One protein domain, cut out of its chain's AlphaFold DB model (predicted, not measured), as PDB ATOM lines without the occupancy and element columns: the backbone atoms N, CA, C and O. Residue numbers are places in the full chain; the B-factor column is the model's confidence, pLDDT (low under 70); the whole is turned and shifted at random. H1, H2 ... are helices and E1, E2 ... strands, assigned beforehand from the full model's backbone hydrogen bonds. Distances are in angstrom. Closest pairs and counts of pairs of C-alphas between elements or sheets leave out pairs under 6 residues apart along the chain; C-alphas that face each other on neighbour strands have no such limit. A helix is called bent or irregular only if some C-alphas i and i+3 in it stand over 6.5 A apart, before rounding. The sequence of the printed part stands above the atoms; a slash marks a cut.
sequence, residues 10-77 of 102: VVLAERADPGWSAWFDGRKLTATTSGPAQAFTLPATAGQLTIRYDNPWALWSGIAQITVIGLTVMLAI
ATOM      1  N   VAL A  10     -49.525  36.250  32.225       95.19
ATOM      2  CA  VAL A  10     -50.359  35.807  31.108       95.19
ATOM      3  C   VAL A  10     -49.598  34.707  30.399       95.19
ATOM      4  O   VAL A  10     -48.475  34.933  29.954       95.19
ATOM      5  N   VAL A  11     -50.201  33.523  30.325       96.81
ATOM      6  CA  VAL A  11     -49.601  32.327  29.732       96.81
ATOM      7  C   VAL A  11     -50.332  32.018  28.433       96.81
ATOM      8  O   VAL A  11     -51.556  31.897  28.421       96.81
ATOM      9  N   LEU A  12     -49.588  31.917  27.336       97.12
ATOM     10  CA  LEU A  12     -50.114  31.484  26.048       97.12
ATOM     11  C   LEU A  12     -50.142  29.954  26.019       97.12
ATOM     12  O   LEU A  12     -49.245  29.309  26.547       97.12
ATOM     13  N   ALA A  13     -51.119  29.360  25.336       96.00
ATOM     14  CA  ALA A  13     -51.163  27.909  25.115       96.00
ATOM     15  C   ALA A  13     -50.151  27.416  24.055       96.00
ATOM     16  O   ALA A  13     -50.237  26.284  23.590       96.00
ATOM     17  N   GLU A  14     -49.202  28.269  23.670       93.75
ATOM     18  CA  GLU A  14     -48.206  28.038  22.629       93.75
ATOM     19  C   GLU A  14     -46.824  27.835  23.240       93.75
ATOM     20  O   GLU A  14     -46.508  28.361  24.314       93.75
ATOM     21  N   ARG A  15     -45.972  27.099  22.524       96.06
ATOM     22  CA  ARG A  15     -44.580  26.893  22.929       96.06
ATOM     23  C   ARG A  15     -43.828  28.226  22.967       96.06
ATOM     24  O   ARG A  15     -44.058  29.098  22.134       96.06
ATOM     25  N   ALA A  16     -42.930  28.365  23.941       96.56
ATOM     26  CA  ALA A  16     -42.067  29.534  24.066       96.56
ATOM     27  C   ALA A  16     -41.281  29.764  22.767       96.56
ATOM     28  O   ALA A  16     -40.574  28.867  22.300       96.56
ATOM     29  N   ASP A  17     -41.429  30.958  22.198       95.69
ATOM     30  CA  ASP A  17     -40.881  31.319  20.892       95.69
ATOM     31  C   ASP A  17     -40.531  32.820  20.870       95.69
ATOM     32  O   ASP A  17     -41.338  33.645  21.318       95.69
ATOM     33  N   PRO A  18     -39.341  33.201  20.366       93.25
ATOM     34  CA  PRO A  18     -38.880  34.590  20.361       93.25
ATOM     35  C   PRO A  18     -39.684  35.521  19.438       93.25
ATOM     36  O   PRO A  18     -39.554  36.739  19.557       93.25
ATOM     37  N   GLY A  19     -40.513  34.985  18.537       95.25
ATOM     38  CA  GLY A  19     -41.425  35.759  17.696       95.25
ATOM     39  C   GLY A  19     -42.583  36.388  18.476       95.25
ATOM     40  O   GLY A  19     -43.217  37.323  17.987       95.25
ATOM     41  N   TRP A  20     -42.861  35.940  19.704       97.19
ATOM     42  CA  TRP A  20     -43.894  36.548  20.539       97.19
ATOM     43  C   TRP A  20     -43.420  37.846  21.197       97.19
ATOM     44  O   TRP A  20     -42.355  37.935  21.805       97.19
ATOM     45  N   SER A  21     -44.265  38.870  21.150       97.25
ATOM     46  CA  SER A  21     -44.087  40.110  21.900       97.25
ATOM     47  C   SER A  21     -45.414  40.578  22.479       97.25
ATOM     48  O   SER A  21     -46.463  40.435  21.849       97.25
ATOM     49  N   ALA A  22     -45.363  41.164  23.673       97.62
ATOM     50  CA  ALA A  22     -46.533  41.705  24.346       97.62
ATOM     51  C   ALA A  22     -46.306  43.149  24.802       97.62
ATOM     52  O   ALA A  22     -45.185  43.547  25.129       97.62
ATOM     53  N   TRP A  23     -47.392  43.916  24.841       97.94
ATOM     54  CA  TRP A  23     -47.440  45.293  25.313       97.94
ATOM     55  C   TRP A  23     -48.634  45.484  26.235       97.94
ATOM     56  O   TRP A  23     -49.722  44.993  25.945       97.94
ATOM     57  N   PHE A  24     -48.437  46.244  27.303       96.62
ATOM     58  CA  PHE A  24     -49.488  46.660  28.216       96.62
ATOM     59  C   PHE A  24     -49.604  48.179  28.195       96.62
ATOM     60  O   PHE A  24     -48.627  48.875  28.488       96.62
ATOM     61  N   ASP A  25     -50.761  48.687  27.773       95.81
ATOM     62  CA  ASP A  25     -50.998  50.115  27.531       95.81
ATOM     63  C   ASP A  25     -49.851  50.769  26.732       95.81
ATOM     64  O   ASP A  25     -49.308  51.815  27.087       95.81
ATOM     65  N   GLY A  26     -49.407  50.082  25.673       96.69
ATOM     66  CA  GLY A  26     -48.328  50.527  24.784       96.69
ATOM     67  C   GLY A  26     -46.898  50.296  25.292       96.69
ATOM     68  O   GLY A  26     -45.953  50.429  24.513       96.69
ATOM     69  N   ARG A  27     -46.695  49.893  26.552       96.50
ATOM     70  CA  ARG A  27     -45.363  49.574  27.099       96.50
ATOM     71  C   ARG A  27     -45.024  48.106  26.888       96.50
ATOM     72  O   ARG A  27     -45.808  47.234  27.244       96.50
ATOM     73  N   LYS A  28     -43.850  47.825  26.315       96.38
ATOM     74  CA  LYS A  28     -43.410  46.449  26.044       96.38
ATOM     75  C   LYS A  28     -43.218  45.682  27.355       96.38
ATOM     76  O   LYS A  28     -42.602  46.199  28.285       96.38
ATOM     77  N   LEU A  29     -43.733  44.459  27.407       96.31
ATOM     78  CA  LEU A  29     -43.604  43.566  28.554       96.31
ATOM     79  C   LEU A  29     -42.357  42.686  28.450       96.31
ATOM     80  O   LEU A  29     -41.874  42.374  27.359       96.31
ATOM     81  N   THR A  30     -41.882  42.240  29.608       94.00
ATOM     82  CA  THR A  30     -40.817  41.242  29.714       94.00
ATOM     83  C   THR A  30     -41.370  39.861  29.378       94.00
ATOM     84  O   THR A  30     -42.335  39.398  29.993       94.00
ATOM     85  N   ALA A  31     -40.754  39.204  28.397       96.06
ATOM     86  CA  ALA A  31     -41.043  37.817  28.063       96.06
ATOM     87  C   ALA A  31     -40.490  36.881  29.147       96.06
ATOM     88  O   ALA A  31     -39.376  37.064  29.632       96.06
ATOM     89  N   THR A  32     -41.269  35.868  29.504       96.31
ATOM     90  CA  THR A  32     -40.888  34.787  30.418       96.31
ATOM     91  C   THR A  32     -41.517  33.476  29.938       96.31
ATOM     92  O   THR A  32     -42.102  33.420  28.854       96.31
ATOM     93  N   THR A  33     -41.402  32.406  30.712       97.00
ATOM     94  CA  THR A  33     -42.011  31.112  30.400       97.00
ATOM     95  C   THR A  33     -42.765  30.552  31.597       97.00
ATOM     96  O   THR A  33     -42.476  30.864  32.752       97.00
ATOM     97  N   SER A  34     -43.758  29.713  31.314       96.25
ATOM     98  CA  SER A  34     -44.469  28.909  32.309       96.25
ATOM     99  C   SER A  34     -44.422  27.452  31.857       96.25
ATOM    100  O   SER A  34     -45.268  26.993  31.090       96.25
ATOM    101  N   GLY A  35     -43.382  26.728  32.272       95.06
ATOM    102  CA  GLY A  35     -43.061  25.423  31.691       95.06
ATOM    103  C   GLY A  35     -42.643  25.570  30.217       95.06
ATOM    104  O   GLY A  35     -41.796  26.416  29.926       95.06
ATOM    105  N   PRO A  36     -43.209  24.790  29.272       95.75
ATOM    106  CA  PRO A  36     -42.892  24.920  27.846       95.75
ATOM    107  C   PRO A  36     -43.584  26.117  27.178       95.75
ATOM    108  O   PRO A  36     -43.304  26.404  26.014       95.75
ATOM    109  N   ALA A  37     -44.507  26.777  27.883       97.81
ATOM    110  CA  ALA A  37     -45.370  27.804  27.332       97.81
ATOM    111  C   ALA A  37     -44.747  29.204  27.389       97.81
ATOM    112  O   ALA A  37     -44.070  29.553  28.363       97.81
ATOM    113  N   GLN A  38     -45.037  30.026  26.375       98.12
ATOM    114  CA  GLN A  38     -44.707  31.451  26.392       98.12
ATOM    115  C   GLN A  38     -45.537  32.175  27.457       98.12
ATOM    116  O   GLN A  38     -46.747  31.974  27.558       98.12
ATOM    117  N   ALA A  39     -44.908  33.069  28.217       97.88
ATOM    118  CA  ALA A  39     -45.604  33.902  29.185       97.88
ATOM    119  C   ALA A  39     -45.073  35.342  29.213       97.88
ATOM    120  O   ALA A  39     -43.996  35.644  28.693       97.88
ATOM    121  N   PHE A  40     -45.840  36.240  29.828       97.50
ATOM    122  CA  PHE A  40     -45.466  37.637  30.044       97.50
ATOM    123  C   PHE A  40     -45.887  38.089  31.441       97.50
ATOM    124  O   PHE A  40     -46.993  37.773  31.890       97.50
ATOM    125  N   THR A  41     -45.018  38.842  32.115       95.56
ATOM    126  CA  THR A  41     -45.340  39.453  33.411       95.56
ATOM    127  C   THR A  41     -46.302  40.612  33.204       95.56
ATOM    128  O   THR A  41     -46.003  41.541  32.453       95.56
ATOM    129  N   LEU A  42     -47.450  40.566  33.878       93.88
ATOM    130  CA  LEU A  42     -48.486  41.582  33.779       93.88
ATOM    131  C   LEU A  42     -48.507  42.467  35.038       93.88
ATOM    132  O   LEU A  42     -48.410  41.940  36.150       93.88
ATOM    133  N   PRO A  43     -48.675  43.794  34.894       92.44
ATOM    134  CA  PRO A  43     -48.900  44.679  36.032       92.44
ATOM    135  C   PRO A  43     -50.195  44.351  36.795       92.44
ATOM    136  O   PRO A  43     -51.127  43.746  36.254       92.44
ATOM    137  N   ALA A  44     -50.265  44.798  38.051       92.19
ATOM    138  CA  ALA A  44     -51.477  44.702  38.870       92.19
ATOM    139  C   ALA A  44     -52.623  45.572  38.323       92.19
ATOM    140  O   ALA A  44     -53.793  45.201  38.413       92.19
ATOM    141  N   THR A  45     -52.287  46.703  37.701       91.69
ATOM    142  CA  THR A  45     -53.252  47.671  37.172       91.69
ATOM    143  C   THR A  45     -54.117  47.075  36.057       91.69
ATOM    144  O   THR A  45     -53.683  46.206  35.298       91.69
ATOM    145  N   ALA A  46     -55.358  47.549  35.941       90.75
ATOM    146  CA  ALA A  46     -56.221  47.240  34.804       90.75
ATOM    147  C   ALA A  46     -55.829  48.077  33.574       90.75
ATOM    148  O   ALA A  46     -55.464  49.240  33.712       90.75
ATOM    149  N   GLY A  47     -55.934  47.493  32.381       92.75
ATOM    150  CA  GLY A  47     -55.506  48.132  31.139       92.75
ATOM    151  C   GLY A  47     -55.638  47.201  29.939       92.75
ATOM    152  O   GLY A  47     -56.231  46.119  30.033       92.75
ATOM    153  N   GLN A  48     -55.092  47.626  28.805       95.56
ATOM    154  CA  GLN A  48     -55.140  46.892  27.548       95.56
ATOM    155  C   GLN A  48     -53.855  46.087  27.349       95.56
ATOM    156  O   GLN A  48     -52.746  46.615  27.405       95.56
ATOM    157  N   LEU A  49     -54.019  44.791  27.092       95.88
ATOM    158  CA  LEU A  49     -52.934  43.891  26.726       95.88
ATOM    159  C   LEU A  49     -53.007  43.597  25.229       95.88
ATOM    160  O   LEU A  49     -54.001  43.057  24.743       95.88
ATOM    161  N   THR A  50     -51.930  43.900  24.515       97.75
ATOM    162  CA  THR A  50     -51.735  43.517  23.117       97.75
ATOM    163  C   THR A  50     -50.646  42.462  23.036       97.75
ATOM    164  O   THR A  50     -49.557  42.659  23.568       97.75
ATOM    165  N   ILE A  51     -50.908  41.365  22.333       97.31
ATOM    166  CA  ILE A  51     -49.929  40.312  22.053       97.31
ATOM    167  C   ILE A  51     -49.832  40.166  20.537       97.31
ATOM    168  O   ILE A  51     -50.854  40.131  19.852       97.31
ATOM    169  N   ARG A  52     -48.611  40.097  20.006       96.81
ATOM    170  CA  ARG A  52     -48.348  39.929  18.575       96.81
ATOM    171  C   ARG A  52     -47.268  38.882  18.355       96.81
ATOM    172  O   ARG A  52     -46.284  38.854  19.092       96.81
ATOM    173  N   TYR A  53     -47.454  38.082  17.314       96.06
ATOM    174  CA  TYR A  53     -46.426  37.205  16.772       96.06
ATOM    175  C   TYR A  53     -45.786  37.857  15.545       96.06
ATOM    176  O   TYR A  53     -46.500  38.337  14.661       96.06
ATOM    177  N   ASP A  54     -44.460  37.884  15.503       94.12
ATOM    178  CA  ASP A  54     -43.675  38.285  14.341       94.12
ATOM    179  C   ASP A  54     -43.076  37.037  13.687       94.12
ATOM    180  O   ASP A  54     -42.363  36.267  14.332       94.12
ATOM    181  N   ASN A  55     -43.403  36.818  12.410       91.88
ATOM    182  CA  ASN A  55     -42.841  35.724  11.630       91.88
ATOM    183  C   ASN A  55     -41.738  36.270  10.705       91.88
ATOM    184  O   ASN A  55     -42.066  36.794   9.632       91.88
ATOM    185  N   PRO A  56     -40.447  36.080  11.036       88.56
ATOM    186  CA  PRO A  56     -39.343  36.607  10.232       88.56
ATOM    187  C   PRO A  56     -39.280  35.985   8.828       88.56
ATOM    188  O   PRO A  56     -38.695  36.562   7.911       88.56
ATOM    189  N   TRP A  57     -39.906  34.820   8.630       91.81
ATOM    190  CA  TRP A  57     -39.946  34.129   7.345       91.81
ATOM    191  C   TRP A  57     -41.084  34.583   6.436       91.81
ATOM    192  O   TRP A  57     -41.054  34.245   5.256       91.81
ATOM    193  N   ALA A  58     -42.050  35.365   6.931       92.50
ATOM    194  CA  ALA A  58     -43.232  35.745   6.157       92.50
ATOM    195  C   ALA A  58     -42.881  36.478   4.850       92.50
ATOM    196  O   ALA A  58     -43.482  36.222   3.803       92.50
ATOM    197  N   LEU A  59     -41.872  37.356   4.887       94.00
ATOM    198  CA  LEU A  59     -41.400  38.062   3.695       94.00
ATOM    199  C   LEU A  59     -40.785  37.090   2.679       94.00
ATOM    200  O   LEU A  59     -41.140  37.109   1.501       94.00
ATOM    201  N   TRP A  60     -39.890  36.216   3.140       96.62
ATOM    202  CA  TRP A  60     -39.213  35.241   2.285       96.62
ATOM    203  C   TRP A  60     -40.179  34.220   1.691       96.62
ATOM    204  O   TRP A  60     -40.076  33.911   0.505       96.62
ATOM    205  N   SER A  61     -41.157  33.748   2.469       96.38
ATOM    206  CA  SER A  61     -42.207  32.867   1.956       96.38
ATOM    207  C   SER A  61     -43.054  33.567   0.897       96.38
ATOM    208  O   SER A  61     -43.373  32.951  -0.115       96.38
ATOM    209  N   GLY A  62     -43.356  34.860   1.072       96.81
ATOM    210  CA  GLY A  62     -44.059  35.655   0.064       96.81
ATOM    211  C   GLY A  62     -43.274  35.772  -1.245       96.81
ATOM    212  O   GLY A  62     -43.821  35.523  -2.318       96.81
ATOM    213  N   ILE A  63     -41.972  36.071  -1.167       98.19
ATOM    214  CA  ILE A  63     -41.082  36.136  -2.340       98.19
ATOM    215  C   ILE A  63     -41.020  34.778  -3.051       98.19
ATOM    216  O   ILE A  63     -41.181  34.705  -4.273       98.19
ATOM    217  N   ALA A  64     -40.822  33.696  -2.295       98.19
ATOM    218  CA  ALA A  64     -40.791  32.344  -2.839       98.19
ATOM    219  C   ALA A  64     -42.121  31.983  -3.521       98.19
ATOM    220  O   ALA A  64     -42.120  31.468  -4.637       98.19
ATOM    221  N   GLN A  65     -43.253  32.323  -2.901       98.38
ATOM    222  CA  GLN A  65     -44.580  32.064  -3.450       98.38
ATOM    223  C   GLN A  65     -44.821  32.823  -4.761       98.38
ATOM    224  O   GLN A  65     -45.257  32.212  -5.737       98.38
ATOM    225  N   ILE A  66     -44.474  34.114  -4.827       98.50
ATOM    226  CA  ILE A  66     -44.553  34.910  -6.065       98.50
ATOM    227  C   ILE A  66     -43.671  34.298  -7.157       98.50
ATOM    228  O   ILE A  66     -44.096  34.189  -8.306       98.50
ATOM    229  N   THR A  67     -42.463  33.859  -6.797       98.62
ATOM    230  CA  THR A  67     -41.516  33.239  -7.734       98.62
ATOM    231  C   THR A  67     -42.087  31.952  -8.321       98.62
ATOM    232  O   THR A  67     -42.099  31.784  -9.538       98.62
ATOM    233  N   VAL A  68     -42.608  31.063  -7.471       98.62
ATOM    234  CA  VAL A  68     -43.236  29.805  -7.899       98.62
ATOM    235  C   VAL A  68     -44.426  30.082  -8.814       98.62
ATOM    236  O   VAL A  68     -44.487  29.509  -9.895       98.62
ATOM    237  N   ILE A  69     -45.321  31.001  -8.436       98.44
ATOM    238  CA  ILE A  69     -46.471  31.381  -9.268       98.44
ATOM    239  C   ILE A  69     -46.004  31.907 -10.630       98.44
ATOM    240  O   ILE A  69     -46.528  31.483 -11.659       98.44
ATOM    241  N   GLY A  70     -44.998  32.785 -10.656       98.06
ATOM    242  CA  GLY A  70     -44.433  33.318 -11.896       98.06
ATOM    243  C   GLY A  70     -43.868  32.224 -12.804       98.06
ATOM    244  O   GLY A  70     -44.168  32.201 -13.998       98.06
ATOM    245  N   LEU A  71     -43.116  31.274 -12.241       98.12
ATOM    246  CA  LEU A  71     -42.598  30.117 -12.976       98.12
ATOM    247  C   LEU A  71     -43.724  29.224 -13.501       98.12
ATOM    248  O   LEU A  71     -43.681  28.803 -14.655       98.12
ATOM    249  N   THR A  72     -44.747  28.960 -12.687       97.50
ATOM    250  CA  THR A  72     -45.918  28.183 -13.102       97.50
ATOM    251  C   THR A  72     -46.631  28.847 -14.271       97.50
ATOM    252  O   THR A  72     -46.912  28.176 -15.259       97.50
ATOM    253  N   VAL A  73     -46.874  30.160 -14.202       96.69
ATOM    254  CA  VAL A  73     -47.481  30.913 -15.307       96.69
ATOM    255  C   VAL A  73     -46.607  30.826 -16.553       96.69
ATOM    256  O   VAL A  73     -47.129  30.528 -17.620       96.69
ATOM    257  N   MET A  74     -45.289  31.010 -16.425       95.31
ATOM    258  CA  MET A  74     -44.356  30.933 -17.553       95.31
ATOM    259  C   MET A  74     -44.393  29.565 -18.246       95.31
ATOM    260  O   MET A  74     -44.449  29.499 -19.472       95.31
ATOM    261  N   LEU A  75     -44.390  28.478 -17.471       94.88
ATOM    262  CA  LEU A  75     -44.444  27.109 -17.991       94.88
ATOM    263  C   LEU A  75     -45.821  26.731 -18.545       94.88
ATOM    264  O   LEU A  75     -45.913  25.872 -19.418       94.88
ATOM    265  N   ALA A  76     -46.887  27.359 -18.047       94.44
ATOM    266  CA  ALA A  76     -48.244  27.127 -18.521       94.44
ATOM    267  C   ALA A  76     -48.524  27.780 -19.884       94.44
ATOM    268  O   ALA A  76     -49.522  27.426 -20.514       94.44
ATOM    269  N   ILE A  77     -47.675  28.705 -20.360       91.12
ATOM    270  CA  ILE A  77     -47.830  29.292 -21.697       91.12
ATOM    271  C   ILE A  77     -47.536  28.204 -22.744       91.12
ATOM    272  O   ILE A  77     -46.395  27.739 -22.841       91.12
TER     273      ILE A  77
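Overview. This is residues 10 to 77 of the 102 residues of an uncharacterized protein of Arthrobacter sp. Hiyo4 (UniProt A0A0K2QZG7). A small head of two short sheets, E1 E4 E3 and E2 E5, set face to face as a little sandwich, has one long straight helix, H1, sticking out from it like a handle. Residues 57 to 77, of which 58 to 76 belong to H1, stand free of the head; without them the body spans 27 by 24 by 15 A. The printed part has 68 residues, with five named strands and one named helix in the order E1, E2, E3, E4, E5, H1; both sheets are antiparallel, and the class is mixed, helices and strands. The whole is extended, with a radius of gyration of the C-alphas of 18.6 A, and its C-alphas span 63 by 26 by 14 A, a rod in outline.

Along the chain. The larger sheet holds three strands. E1, residues 10 to 15, is the longest strand by residues; it begins at C-alpha 10 at (-50.359, 35.807, 31.108) and measures 13.4 A from first to last C-alpha. E4, residues 37 to 41, measures 13.1 A, and E3, residues 31 to 34, measures 10.4 A. The smaller sheet has E2, residues 20 to 24, 13.9 A long, and E5, residues 49 to 53, 13.6 A long, which ends at C-alpha 53 at (-46.426, 37.205, 16.772). H1, residues 58 to 76, runs 26.6 A from C-alpha 58 at (-43.232, 35.745, 6.157) to C-alpha 76 at (-48.244, 27.127, -18.521), and it is not bent.

Arrangement. The sheet of three runs E1, E4, E3, with E4 as the inner strand and E1 and E3 as edge strands, and it is strongly twisted, its C-alphas lying up to 5.1 A off their best plane. E1 and E4 are antiparallel at 156 degrees; C-alphas 11 and 39 face each other at 4.3 A, and N 12 and O 38 are within hydrogen-bond range at 2.9 A. E3 and E4 form a hairpin, antiparallel at 126 degrees, with N 32 and O 39 at 2.9 A and N 34 and O 37 at 3.0 A. In the other sheet E2 and E5 are antiparallel at 163 degrees, with C-alphas 22 and 51 facing each other at 4.3 A and N 23 and O 50 at 2.8 A. Residues 23 to 24 of E2 also pair, antiparallel, with residues 27 to 28. The two sheets make a sandwich, two sheets face to face: the parts that face each other are 10.5 A centre to centre, their best planes are 20 degrees apart, and the strands of the one stand at 27 degrees to those of the other. Between the sheets, the closest C-alphas of E2 and E4 are those of Ala 22 and Phe 40, 7.1 A apart, and those of E2 and E3 are Ser 21 and Ala 31, 7.2 A apart. E1 and E5 are apart, and so are E3 and E5. H1 is not on the sheet of three and is apart from E1, E2, E3 and E4. In H1 every O i to N i+4 pair is within hydrogen-bond range.

Size, cuts and confidence. The two C-alphas farthest apart are those of Ala 44 and Ile 77, at 62.6 A. Without the stretch that stands free, the body has 47 residues and spans 27 by 24 by 15 A, with a radius of gyration of 10.4 A. The chain changes from one sheet of the sandwich to the other at the links E1 to E2, E2 to E3 and E4 to E5. The links E1 to E2, E3 to E4 and E5 to H1 are tight, those from E2 to E3 and from E4 to E5 are short, and no link is long. The printed part has no cut. Its mean pLDDT is 95.8, and no printed residue is under 70.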